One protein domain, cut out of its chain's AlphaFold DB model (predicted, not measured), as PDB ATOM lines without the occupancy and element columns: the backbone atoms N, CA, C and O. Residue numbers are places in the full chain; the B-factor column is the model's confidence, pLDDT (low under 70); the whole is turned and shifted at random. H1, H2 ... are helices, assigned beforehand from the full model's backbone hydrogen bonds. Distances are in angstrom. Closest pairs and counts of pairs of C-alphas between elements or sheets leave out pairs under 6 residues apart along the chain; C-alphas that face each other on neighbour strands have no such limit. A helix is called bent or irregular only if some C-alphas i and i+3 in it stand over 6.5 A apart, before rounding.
ATOM      1  N   ARG A 318     131.135 129.184 138.728       90.12
ATOM      2  CA  ARG A 318     129.757 129.671 138.916       90.12
ATOM      3  C   ARG A 318     129.707 131.030 139.612       90.12
ATOM      4  O   ARG A 318     128.720 131.742 139.467       90.12
ATOM      5  N   GLU A 319     130.764 131.401 140.336       86.56
ATOM      6  CA  GLU A 319     130.914 132.727 140.944       86.56
ATOM      7  C   GLU A 319     131.257 133.810 139.901       86.56
ATOM      8  O   GLU A 319     131.150 134.999 140.197       86.56
ATOM      9  N   PHE A 320     131.608 133.419 138.668       88.75
ATOM     10  CA  PHE A 320     132.028 134.314 137.589       88.75
ATOM     11  C   PHE A 320     131.253 134.034 136.292       88.75
ATOM     12  O   PHE A 320     131.797 133.454 135.351       88.75
ATOM     13  N   PRO A 321     129.986 134.479 136.194       88.06
ATOM     14  CA  PRO A 321     129.147 134.230 135.019       88.06
ATOM     15  C   PRO A 321     129.752 134.714 133.692       88.06
ATOM     16  O   PRO A 321     129.435 134.169 132.638       88.06
ATOM     17  N   TRP A 322     130.651 135.704 133.731       87.06
ATOM     18  CA  TRP A 322     131.353 136.216 132.551       87.06
ATOM     19  C   TRP A 322     132.290 135.187 131.895       87.06
ATOM     20  O   TRP A 322     132.669 135.381 130.742       87.06
ATOM     21  N   LEU A 323     132.632 134.090 132.583       91.06
ATOM     22  CA  LEU A 323     133.402 132.984 132.012       91.06
ATOM     23  C   LEU A 323     132.576 132.109 131.060       91.06
ATOM     24  O   LEU A 323     133.152 131.502 130.160       91.06
ATOM     25  N   LEU A 324     131.246 132.047 131.214       91.25
ATOM     26  CA  LEU A 324     130.396 131.143 130.423       91.25
ATOM     27  C   LEU A 324     130.544 131.352 128.905       91.25
ATOM     28  O   LEU A 324     130.788 130.368 128.210       91.25
ATOM     29  N   PRO A 325     130.519 132.590 128.369       91.50
ATOM     30  CA  PRO A 325     130.702 132.808 126.934       91.50
ATOM     31  C   PRO A 325     132.077 132.366 126.407       91.50
ATOM     32  O   PRO A 325     132.197 132.017 125.234       91.50
ATOM     33  N   LEU A 326     133.118 132.378 127.253       91.81
ATOM     34  CA  LEU A 326     134.447 131.869 126.894       91.81
ATOM     35  C   LEU A 326     134.463 130.338 126.859       91.81
ATOM     36  O   LEU A 326     135.087 129.759 125.973       91.81
ATOM     37  N   GLU A 327     133.771 129.684 127.796       94.44
ATOM     38  CA  GLU A 327     133.634 128.223 127.814       94.44
ATOM     39  C   GLU A 327     132.818 127.719 126.617       94.44
ATOM     40  O   GLU A 327     133.234 126.782 125.937       94.44
ATOM     41  N   GLU A 328     131.691 128.368 126.320       96.31
ATOM     42  CA  GLU A 328     130.808 128.017 125.199       96.31
ATOM     43  C   GLU A 328     131.515 128.142 123.845       96.31
ATOM     44  O   GLU A 328     131.292 127.331 122.946       96.31
ATOM     45  N   ARG A 329     132.413 129.125 123.711       97.06
ATOM     46  CA  ARG A 329     133.180 129.392 122.484       97.06
ATOM     47  C   ARG A 329     134.639 128.950 122.578       97.06
ATOM     48  O   ARG A 329     135.472 129.387 121.783       97.06
ATOM     49  N   PHE A 330     134.964 128.046 123.504       96.12
ATOM     50  CA  PHE A 330     136.341 127.607 123.746       96.12
ATOM     51  C   PHE A 330     137.021 127.051 122.486       96.12
ATOM     52  O   PHE A 330     138.206 127.287 122.262       96.12
ATOM     53  N   ALA A 331     136.276 126.338 121.635       97.38
ATOM     54  CA  ALA A 331     136.805 125.803 120.382       97.38
ATOM     55  C   ALA A 331     137.281 126.908 119.423       97.38
ATOM     56  O   ALA A 331     138.335 126.766 118.800       97.38
ATOM     57  N   GLU A 332     136.542 128.016 119.333       97.25
ATOM     58  CA  GLU A 332     136.912 129.171 118.511       97.25
ATOM     59  C   GLU A 332     138.142 129.870 119.094       97.25
ATOM     60  O   GLU A 332     139.123 130.062 118.379       97.25
ATOM     61  N   VAL A 333     138.133 130.144 120.405       95.50
ATOM     62  CA  VAL A 333     139.260 130.760 121.132       95.50
ATOM     63  C   VAL A 333     140.543 129.942 120.955       95.50
ATOM     64  O   VAL A 333     141.598 130.478 120.623       95.50
ATOM     65  N   LYS A 334     140.459 128.617 121.119       95.12
ATOM     66  CA  LYS A 334     141.597 127.710 120.929       95.12
ATOM     67  C   LYS A 334     142.107 127.734 119.488       95.12
ATOM     68  O   LYS A 334     143.315 127.773 119.276       95.12
ATOM     69  N   THR A 335     141.207 127.674 118.509       95.94
ATOM     70  CA  THR A 335     141.577 127.667 117.084       95.94
ATOM     71  C   THR A 335     142.278 128.963 116.695       95.94
ATOM     72  O   THR A 335     143.292 128.946 116.002       95.94
ATOM     73  N   GLU A 336     141.767 130.084 117.189       94.25
ATOM     74  CA  GLU A 336     142.330 131.409 116.979       94.25
ATOM     75  C   GLU A 336     143.741 131.531 117.575       94.25
ATOM     76  O   GLU A 336     144.667 131.961 116.889       94.25
ATOM     77  N   LEU A 337     143.936 131.040 118.804       91.56
ATOM     78  CA  LEU A 337     145.245 131.010 119.458       91.56
ATOM     79  C   LEU A 337     146.259 130.137 118.709       91.56
ATOM     80  O   LEU A 337     147.398 130.557 118.519       91.56
ATOM     81  N   LEU A 338     145.857 128.943 118.262       91.50
ATOM     82  CA  LEU A 338     146.730 128.056 117.484       91.50
ATOM     83  C   LEU A 338     147.110 128.676 116.135       91.50
ATOM     84  O   LEU A 338     148.256 128.580 115.711       91.50
ATOM     85  N   ARG A 339     146.181 129.377 115.482       90.75
ATOM     86  CA  ARG A 339     146.476 130.096 114.240       90.75
ATOM     87  C   ARG A 339     147.425 131.270 114.475       90.75
ATOM     88  O   ARG A 339     148.347 131.473 113.690       90.75
ATOM     89  N   ALA A 340     147.209 132.046 115.538       88.06
ATOM     90  CA  ALA A 340     148.121 133.118 115.918       88.06
ATOM     91  C   ALA A 340     149.529 132.557 116.156       88.06
ATOM     92  O   ALA A 340     150.495 133.070 115.600       88.06
ATOM     93  N   TRP A 341     149.629 131.451 116.892       84.69
ATOM     94  CA  TRP A 341     150.878 130.740 117.146       84.69
ATOM     95  C   TRP A 341     151.618 130.337 115.864       84.69
ATOM     96  O   TRP A 341     152.820 130.572 115.750       84.69
ATOM     97  N   GLU A 342     150.910 129.782 114.880       86.25
ATOM     98  CA  GLU A 342     151.484 129.432 113.575       86.25
ATOM     99  C   GLU A 342     151.965 130.661 112.782       86.25
ATOM    100  O   GLU A 342     152.946 130.568 112.047       86.25
ATOM    101  N   LEU A 343     151.293 131.809 112.927       83.50
ATOM    102  CA  LEU A 343     151.565 133.027 112.158       83.50
ATOM    103  C   LEU A 343     152.748 133.842 112.683       83.50
ATOM    104  O   LEU A 343     153.613 134.240 111.904       83.50
ATOM    105  N   ILE A 344     152.755 134.159 113.979       76.31
ATOM    106  CA  ILE A 344     153.761 135.063 114.565       76.31
ATOM    107  C   ILE A 344     154.991 134.322 115.089       76.31
ATOM    108  O   ILE A 344     156.024 134.948 115.343       76.31
ATOM    109  N   GLY A 345     154.897 133.000 115.244       65.88
ATOM    110  CA  GLY A 345     155.914 132.209 115.920       65.88
ATOM    111  C   GLY A 345     156.210 132.701 117.343       65.88
ATOM    112  O   GLY A 345     155.528 133.557 117.911       65.88
ATOM    113  N   PHE A 346     157.272 132.149 117.922       56.16
ATOM    114  CA  PHE A 346     157.766 132.471 119.258       56.16
ATOM    115  C   PHE A 346     158.554 133.795 119.229       56.16
ATOM    116  O   PHE A 346     159.779 133.793 119.334       56.16
ATOM    117  N   THR A 347     157.901 134.950 119.070       50.88
ATOM    118  CA  THR A 347     158.585 136.234 119.319       50.88
ATOM    119  C   THR A 347     158.443 136.586 120.793       50.88
ATOM    120  O   THR A 347     157.468 137.193 121.228       50.88
ATOM    121  N   GLY A 348     159.416 136.125 121.586       46.69
ATOM    122  CA  GLY A 348     159.497 136.414 123.013       46.69
ATOM    123  C   GLY A 348     159.413 137.917 123.263       46.69
ATOM    124  O   GLY A 348     160.320 138.668 122.915       46.69
ATOM    125  N   SER A 349     158.313 138.356 123.862       45.59
ATOM    126  CA  SER A 349     158.153 139.712 124.363       45.59
ATOM    127  C   SER A 349     158.039 139.641 125.875       45.59
ATOM    128  O   SER A 349     156.985 139.295 126.403       45.59
ATOM    129  N   ASN A 350     159.153 139.981 126.526       44.84
ATOM    130  CA  ASN A 350     159.278 140.492 127.888       44.84
ATOM    131  C   ASN A 350     158.255 139.932 128.885       44.84
ATOM    132  O   ASN A 350     157.388 140.665 129.360       44.84
ATOM    133  N   LEU A 365     151.053 135.524 125.055       81.06
ATOM    134  CA  LEU A 365     150.559 136.598 124.200       81.06
ATOM    135  C   LEU A 365     149.621 137.492 125.017       81.06
ATOM    136  O   LEU A 365     148.558 137.054 125.456       81.06
ATOM    137  N   THR A 366     150.018 138.746 125.223       84.44
ATOM    138  CA  THR A 366     149.266 139.695 126.051       84.44
ATOM    139  C   THR A 366     148.256 140.481 125.214       84.44
ATOM    140  O   THR A 366     148.632 141.216 124.300       84.44
ATOM    141  N   LEU A 367     146.970 140.355 125.556       86.44
ATOM    142  CA  LEU A 367     145.865 141.067 124.895       86.44
ATOM    143  C   LEU A 367     145.555 142.431 125.516       86.44
ATOM    144  O   LEU A 367     145.134 143.352 124.816       86.44
ATOM    145  N   PHE A 368     145.758 142.552 126.824       84.12
ATOM    146  CA  PHE A 368     145.418 143.723 127.616       84.12
ATOM    147  C   PHE A 368     146.497 143.960 128.667       84.12
ATOM    148  O   PHE A 368     146.941 143.014 129.321       84.12
ATOM    149  N   MET A 369     146.910 145.215 128.828       76.06
ATOM    150  CA  MET A 369     147.819 145.637 129.889       76.06
ATOM    151  C   MET A 369     147.218 146.828 130.628       76.06
ATOM    152  O   MET A 369     146.803 147.808 130.010       76.06
ATOM    153  N   SER A 370     147.239 146.746 131.956       66.62
ATOM    154  CA  SER A 370     146.978 147.878 132.841       66.62
ATOM    155  C   SER A 370     148.296 148.272 133.496       66.62
ATOM    156  O   SER A 370     148.978 147.423 134.075       66.62
ATOM    157  N   LYS A 371     148.699 149.539 133.371       61.38
ATOM    158  CA  LYS A 371     149.877 150.061 134.071       61.38
ATOM    159  C   LYS A 371     149.430 150.800 135.322       61.38
ATOM    160  O   LYS A 371     148.860 151.880 135.254       61.38
ATOM    161  N   LEU A 372     149.729 150.200 136.469       52.78
ATOM    162  CA  LEU A 372     149.425 150.731 137.802       52.78
ATOM    163  C   LEU A 372     150.409 151.815 138.276       52.78
ATOM    164  O   LEU A 372     150.252 152.333 139.375       52.78
ATOM    165  N   ASP A 373     151.416 152.180 137.478       48.00
ATOM    166  CA  ASP A 373     152.488 153.095 137.898       48.00
ATOM    167  C   ASP A 373     152.082 154.583 137.942       48.00
ATOM    168  O   ASP A 373     152.912 155.439 138.236       48.00
ATOM    169  N   GLY A 374     150.821 154.916 137.648       43.75
ATOM    170  CA  GLY A 374     150.318 156.294 137.653       43.75
ATOM    171  C   GLY A 374     150.944 157.203 136.584       43.75
ATOM    172  O   GLY A 374     150.573 158.374 136.491       43.75
ATOM    173  N   THR A 375     151.865 156.688 135.759       43.16
ATOM    174  CA  THR A 375     152.603 157.464 134.750       43.16
ATOM    175  C   THR A 375     152.121 157.219 133.325       43.16
ATOM    176  O   THR A 375     152.295 158.090 132.469       43.16
ATOM    177  N   LEU A 376     151.435 156.101 133.063       41.78
ATOM    178  CA  LEU A 376     150.752 155.846 131.794       41.78
ATOM    179  C   LEU A 376     149.236 155.811 132.001       41.78
ATOM    180  O   LEU A 376     148.692 154.965 132.696       41.78
ATOM    181  N   LYS A 377     148.564 156.796 131.401       46.56
ATOM    182  CA  LYS A 377     147.170 157.170 131.674       46.56
ATOM    183  C   LYS A 377     146.098 156.211 131.147       46.56
ATOM    184  O   LYS A 377     144.920 156.501 131.345       46.56
ATOM    185  N   GLU A 378     146.442 155.127 130.460       54.97
ATOM    186  CA  GLU A 378     145.439 154.352 129.725       54.97
ATOM    187  C   GLU A 378     145.681 152.848 129.829       54.97
ATOM    188  O   GLU A 378     146.716 152.331 129.413       54.97
ATOM    189  N   ASP A 379     144.677 152.157 130.365       62.25
ATOM    190  CA  ASP A 379     144.425 150.750 130.093       62.25
ATOM    191  C   ASP A 379     144.321 150.571 128.576       62.25
ATOM    192  O   ASP A 379     143.503 151.235 127.931       62.25
ATOM    193  N   PHE A 380     145.140 149.699 127.987       77.00
ATOM    194  CA  PHE A 380     145.139 149.541 126.536       77.00
ATOM    195  C   PHE A 380     145.042 148.081 126.110       77.00
ATOM    196  O   PHE A 380     145.752 147.189 126.580       77.00
ATOM    197  N   TRP A 381     144.139 147.859 125.160       85.06
ATOM    198  CA  TRP A 381     144.060 146.633 124.385       85.06
ATOM    199  C   TRP A 381     145.122 146.668 123.293       85.06
ATOM    200  O   TRP A 381     145.267 147.669 122.584       85.06
ATOM    201  N   ASN A 382     145.853 145.570 123.127       86.12
ATOM    202  CA  ASN A 382     146.793 145.431 122.028       86.12
ATOM    203  C   ASN A 382     146.008 145.326 120.714       86.12
ATOM    204  O   ASN A 382     145.523 144.254 120.360       86.12
ATOM    205  N   LYS A 383     145.868 146.452 120.000       87.88
ATOM    206  CA  LYS A 383     145.087 146.531 118.755       87.88
ATOM    207  C   LYS A 383     145.547 145.521 117.717       87.88
ATOM    208  O   LYS A 383     144.707 144.880 117.106       87.88
ATOM    209  N   LEU A 384     146.857 145.328 117.557       84.50
ATOM    210  CA  LEU A 384     147.386 144.353 116.606       84.50
ATOM    211  C   LEU A 384     146.914 142.941 116.968       84.50
ATOM    212  O   LEU A 384     146.359 142.237 116.126       84.50
ATOM    213  N   SER A 385     147.081 142.549 118.233       88.44
ATOM    214  CA  SER A 385     146.627 141.241 118.697       88.44
ATOM    215  C   SER A 385     145.113 141.099 118.589       88.44
ATOM    216  O   SER A 385     144.655 140.080 118.099       88.44
ATOM    217  N   CYS A 386     144.333 142.107 118.972       91.31
ATOM    218  CA  CYS A 386     142.877 142.022 118.948       91.31
ATOM    219  C   CYS A 386     142.257 142.123 117.555       91.31
ATOM    220  O   CYS A 386     141.235 141.506 117.319       91.31
ATOM    221  N   GLU A 387     142.819 142.890 116.630       92.31
ATOM    222  CA  GLU A 387     142.224 143.054 115.299       92.31
ATOM    223  C   GLU A 387     142.700 141.965 114.332       92.31
ATOM    224  O   GLU A 387     141.946 141.565 113.448       92.31
ATOM    225  N   GLN A 388     143.937 141.476 114.490       88.31
ATOM    226  CA  GLN A 388     144.572 140.615 113.487       88.31
ATOM    227  C   GLN A 388     144.810 139.177 113.945       88.31
ATOM    228  O   GLN A 388     144.807 138.279 113.106       88.31
ATOM    229  N   LEU A 389     145.036 138.944 115.242       91.06
ATOM    230  CA  LEU A 389     145.424 137.620 115.743       91.06
ATOM    231  C   LEU A 389     144.295 136.923 116.492       91.06
ATOM    232  O   LEU A 389     144.048 135.749 116.249       91.06
ATOM    233  N   LEU A 390     143.639 137.648 117.398       94.56
ATOM    234  CA  LEU A 390     142.693 137.143 118.384       94.56
ATOM    235  C   LEU A 390     141.349 137.937 118.445       94.56
ATOM    236  O   LEU A 390     140.910 138.292 119.548       94.56
ATOM    237  N   PRO A 391     140.689 138.282 117.311       95.31
ATOM    238  CA  PRO A 391     139.449 139.075 117.300       95.31
ATOM    239  C   PRO A 391     138.255 138.464 118.028       95.31
ATOM    240  O   PRO A 391     137.526 139.185 118.716       95.31
ATOM    241  N   VAL A 392     138.040 137.155 117.930       95.44
ATOM    242  CA  VAL A 392     136.970 136.461 118.652       95.44
ATOM    243  C   VAL A 392     137.214 136.581 120.149       95.44
ATOM    244  O   VAL A 392     136.327 137.033 120.878       95.44
ATOM    245  N   THR A 393     138.424 136.258 120.600       95.12
ATOM    246  CA  THR A 393     138.795 136.326 122.016       95.12
ATOM    247  C   THR A 393     138.664 137.749 122.559       95.12
ATOM    248  O   THR A 393     138.032 137.954 123.596       95.12
ATOM    249  N   CYS A 394     139.174 138.758 121.845       94.00
ATOM    250  CA  CYS A 394     139.038 140.147 122.279       94.00
ATOM    251  C   CYS A 394     137.579 140.618 122.296       94.00
ATOM    252  O   CYS A 394     137.195 141.294 123.244       94.00
ATOM    253  N   SER A 395     136.737 140.213 121.339       94.12
ATOM    254  CA  SER A 395     135.309 140.576 121.347       94.12
ATOM    255  C   SER A 395     134.545 140.029 122.560       94.12
ATOM    256  O   SER A 395     133.579 140.639 123.012       94.12
ATOM    257  N   LEU A 396     134.983 138.893 123.116       93.44
ATOM    258  CA  LEU A 396     134.369 138.285 124.298       93.44
ATOM    259  C   LEU A 396     134.762 138.992 125.602       93.44
ATOM    260  O   LEU A 396     133.973 138.988 126.555       93.44
ATOM    261  N   LEU A 397     135.960 139.582 125.635       91.38
ATOM    262  CA  LEU A 397     136.550 140.220 126.814       91.38
ATOM    263  C   LEU A 397     136.354 141.745 126.840       91.38
ATOM    264  O   LEU A 397     136.207 142.328 127.914       91.38
ATOM    265  N   GLN A 398     136.352 142.410 125.683       89.38
ATOM    266  CA  GLN A 398     136.206 143.862 125.588       89.38
ATOM    267  C   GLN A 398     134.825 144.326 126.061       89.38
ATOM    268  O   GLN A 398     133.802 143.700 125.792       89.38
ATOM    269  N   GLY A 399     134.798 145.450 126.781       81.69
ATOM    270  CA  GLY A 399     133.564 146.038 127.311       81.69
ATOM    271  C   GLY A 399     132.974 145.303 128.518       81.69
ATOM    272  O   GLY A 399     131.916 145.701 129.002       81.69
ATOM    273  N   ARG A 400     133.641 144.258 129.029       84.81
ATOM    274  CA  ARG A 400     133.247 143.587 130.272       84.81
ATOM    275  C   ARG A 400     133.566 144.483 131.469       84.81
ATOM    276  O   ARG A 400     134.746 144.751 131.704       84.81
ATOM    277  N   PRO A 401     132.568 144.923 132.255       80.69
ATOM    278  CA  PRO A 401     132.833 145.732 133.438       80.69
ATOM    279  C   PRO A 401     133.659 144.965 134.478       80.69
ATOM    280  O   PRO A 401     134.423 145.569 135.210       80.69
ATOM    281  N   GLU A 402     133.575 143.636 134.531       79.12
ATOM    282  CA  GLU A 402     134.324 142.815 135.489       79.12
ATOM    283  C   GLU A 402     135.839 142.812 135.241       79.12
ATOM    284  O   GLU A 402     136.606 142.517 136.155       79.12
ATOM    285  N   LEU A 403     136.262 143.120 134.012       76.44
ATOM    286  CA  LEU A 403     137.667 143.159 133.599       76.44
ATOM    287  C   LEU A 403     138.226 144.586 133.550       76.44
ATOM    288  O   LEU A 403     139.408 144.768 133.269       76.44
ATOM    289  N   ASP A 404     137.388 145.589 133.816       69.69
ATOM    290  CA  ASP A 404     137.793 146.985 133.895       69.69
ATOM    291  C   ASP A 404     138.190 147.313 135.346       69.69
ATOM    292  O   ASP A 404     137.329 147.278 136.237       69.69
ATOM    293  N   PRO A 405     139.461 147.671 135.610       60.41
ATOM    294  CA  PRO A 405     139.913 148.054 136.945       60.41
ATOM    295  C   PRO A 405     139.059 149.158 137.586       60.41
ATOM    296  O   PRO A 405     138.894 149.173 138.804       60.41
ATOM    297  N   LYS A 406     138.462 150.053 136.788       63.44
ATOM    298  CA  LYS A 406     137.607 151.156 137.268       63.44
ATOM    299  C   LYS A 406     136.261 150.681 137.806       63.44
ATOM    300  O   LYS A 406     135.645 151.368 138.615       63.44
ATOM    301  N   ASN A 407     135.806 149.516 137.358       61.19
ATOM    302  CA  ASN A 407     134.542 148.903 137.758       61.19
ATOM    303  C   ASN A 407     134.727 147.842 138.850       61.19
ATOM    304  O   ASN A 407     133.741 147.248 139.301       61.19
ATOM    305  N   ALA A 408     135.964 147.615 139.306       61.50
ATOM    306  CA  ALA A 408     136.225 146.802 140.478       61.50
ATOM    307  C   ALA A 408     135.473 147.416 141.670       61.50
ATOM    308  O   ALA A 408     135.833 148.476 142.182       61.50
ATOM    309  N   LYS A 409     134.392 146.755 142.107       58.06
ATOM    310  CA  LYS A 409     133.611 147.139 143.293       58.06
ATOM    311  C   LYS A 409     134.409 146.812 144.548       58.06
ATOM    312  O   LYS A 409     134.111 145.863 145.272       58.06
ATOM    313  N   LEU A 410     135.473 147.569 144.763       55.09
ATOM    314  CA  LEU A 410     136.294 147.456 145.949       55.09
ATOM    315  C   LEU A 410     135.518 148.036 147.137       55.09
ATOM    316  O   LEU A 410     134.764 149.001 146.964       55.09
ATOM    317  N   PRO A 411     135.666 147.463 148.344       51.91
ATOM    318  CA  PRO A 411     135.141 148.085 149.552       51.91
ATOM    319  C   PRO A 411     135.566 149.564 149.610       51.91
ATOM    320  O   PRO A 411     136.716 149.842 149.267       51.91
ATOM    321  N   PRO A 412     134.706 150.506 150.045       52.12
ATOM    322  CA  PRO A 412     135.007 151.942 150.006       52.12
ATOM    323  C   PRO A 412     136.380 152.300 150.589       52.12
ATOM    324  O   PRO A 412     137.164 152.970 149.932       52.12
ATOM    325  N   ALA A 413     136.739 151.714 151.734       48.12
ATOM    326  CA  ALA A 413     138.043 151.909 152.372       48.12
ATOM    327  C   ALA A 413     139.246 151.436 151.525       48.12
ATOM    328  O   ALA A 413     140.341 151.979 151.629       48.12
ATOM    329  N   VAL A 414     139.060 150.416 150.682       50.75
ATOM    330  CA  VAL A 414     140.086 149.929 149.749       50.75
ATOM    331  C   VAL A 414     140.179 150.842 148.529       50.75
ATOM    332  O   VAL A 414     141.280 151.150 148.080       50.75
ATOM    333  N   ALA A 415     139.032 151.267 147.993       56.12
ATOM    334  CA  ALA A 415     138.985 152.202 146.877       56.12
ATOM    335  C   ALA A 415     139.639 153.544 147.253       56.12
ATOM    336  O   ALA A 415     140.443 154.063 146.484       56.12
ATOM    337  N   GLU A 416     139.362 154.047 148.457       51.69
ATOM    338  CA  GLU A 416     139.984 155.246 149.031       51.69
ATOM    339  C   GLU A 416     141.499 155.062 149.209       51.69
ATOM    340  O   GLU A 416     142.273 155.880 148.719       51.69
ATOM    341  N   ALA A 417     141.954 153.943 149.789       48.22
ATOM    342  CA  ALA A 417     143.386 153.677 149.972       48.22
ATOM    343  C   ALA A 417     144.176 153.527 148.652       48.22
ATOM    344  O   ALA A 417     145.365 153.850 148.586       48.22
ATOM    345  N   LEU A 418     143.531 153.041 147.585       51.66
ATOM    346  CA  LEU A 418     144.119 152.999 146.242       51.66
ATOM    347  C   LEU A 418     144.158 154.385 145.586       51.66
ATOM    348  O   LEU A 418     145.152 154.720 144.947       51.66
ATOM    349  N   GLN A 419     143.108 155.194 145.751       51.25
ATOM    350  CA  GLN A 419     143.045 156.555 145.201       51.25
ATOM    351  C   GLN A 419     144.024 157.515 145.886       51.25
ATOM    352  O   GLN A 419     144.573 158.399 145.235       51.25
ATOM    353  N   GLU A 420     144.269 157.328 147.181       47.97
ATOM    354  CA  GLU A 420     145.209 158.142 147.956       47.97
ATOM    355  C   GLU A 420     146.680 157.750 147.742       47.97
ATOM    356  O   GLU A 420     147.571 158.394 148.295       47.97
ATOM    357  N   GLY A 421     146.960 156.688 146.973       43.25
ATOM    358  CA  GLY A 421     148.315 156.145 146.817       43.25
ATOM    359  C   GLY A 421     148.913 155.619 148.129       43.25
ATOM    360  O   GLY A 421     150.120 155.416 148.224       43.25
TER     361      GLY A 421
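Overview. This is residues 318 to 350 and 365 to 421 of the 436 residues of a protein of Polarella glacialis (UniProt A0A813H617). The longest helix, H2, stands at one end of a loose, flat model, clustered with H1, H3 and H4, while H5 sits alone far off. Residues 365 to 382 loop out and back. The 90 printed residues hold five named helices, H1 to H5 along the chain, class all helix; radius of gyration of the C-alphas 15.9 A, spans 46 by 34 by 18 A.

Along the chain. Find C-alpha 330 at (136.341, 127.607, 123.746); H2 runs 21.1 A to residue 344. H1 is residues 321 to 328, only just irregular, C-alphas 322 and 325 being 6.6 A apart. H3 is 383 to 389, H4 391 to 397, H5 412 to 419, ending at (143.045, 156.555, 145.201).

Arrangement. At the hub, H4, the closest C-alphas to H2, Thr 393 and Val 333, touch at 5.7 A. H5 is apart from the other helices. Every O i to N i+4 pair is within hydrogen-bond range in H2 to H5, 2 of 4 in H1.

Size, cuts and confidence. Residues 351 to 364 are cut out, a 10.2 A gap. H4 to H5 is a long link. pLDDT is under 70 at 345 to 350, 370 to 379 and 404 to 421.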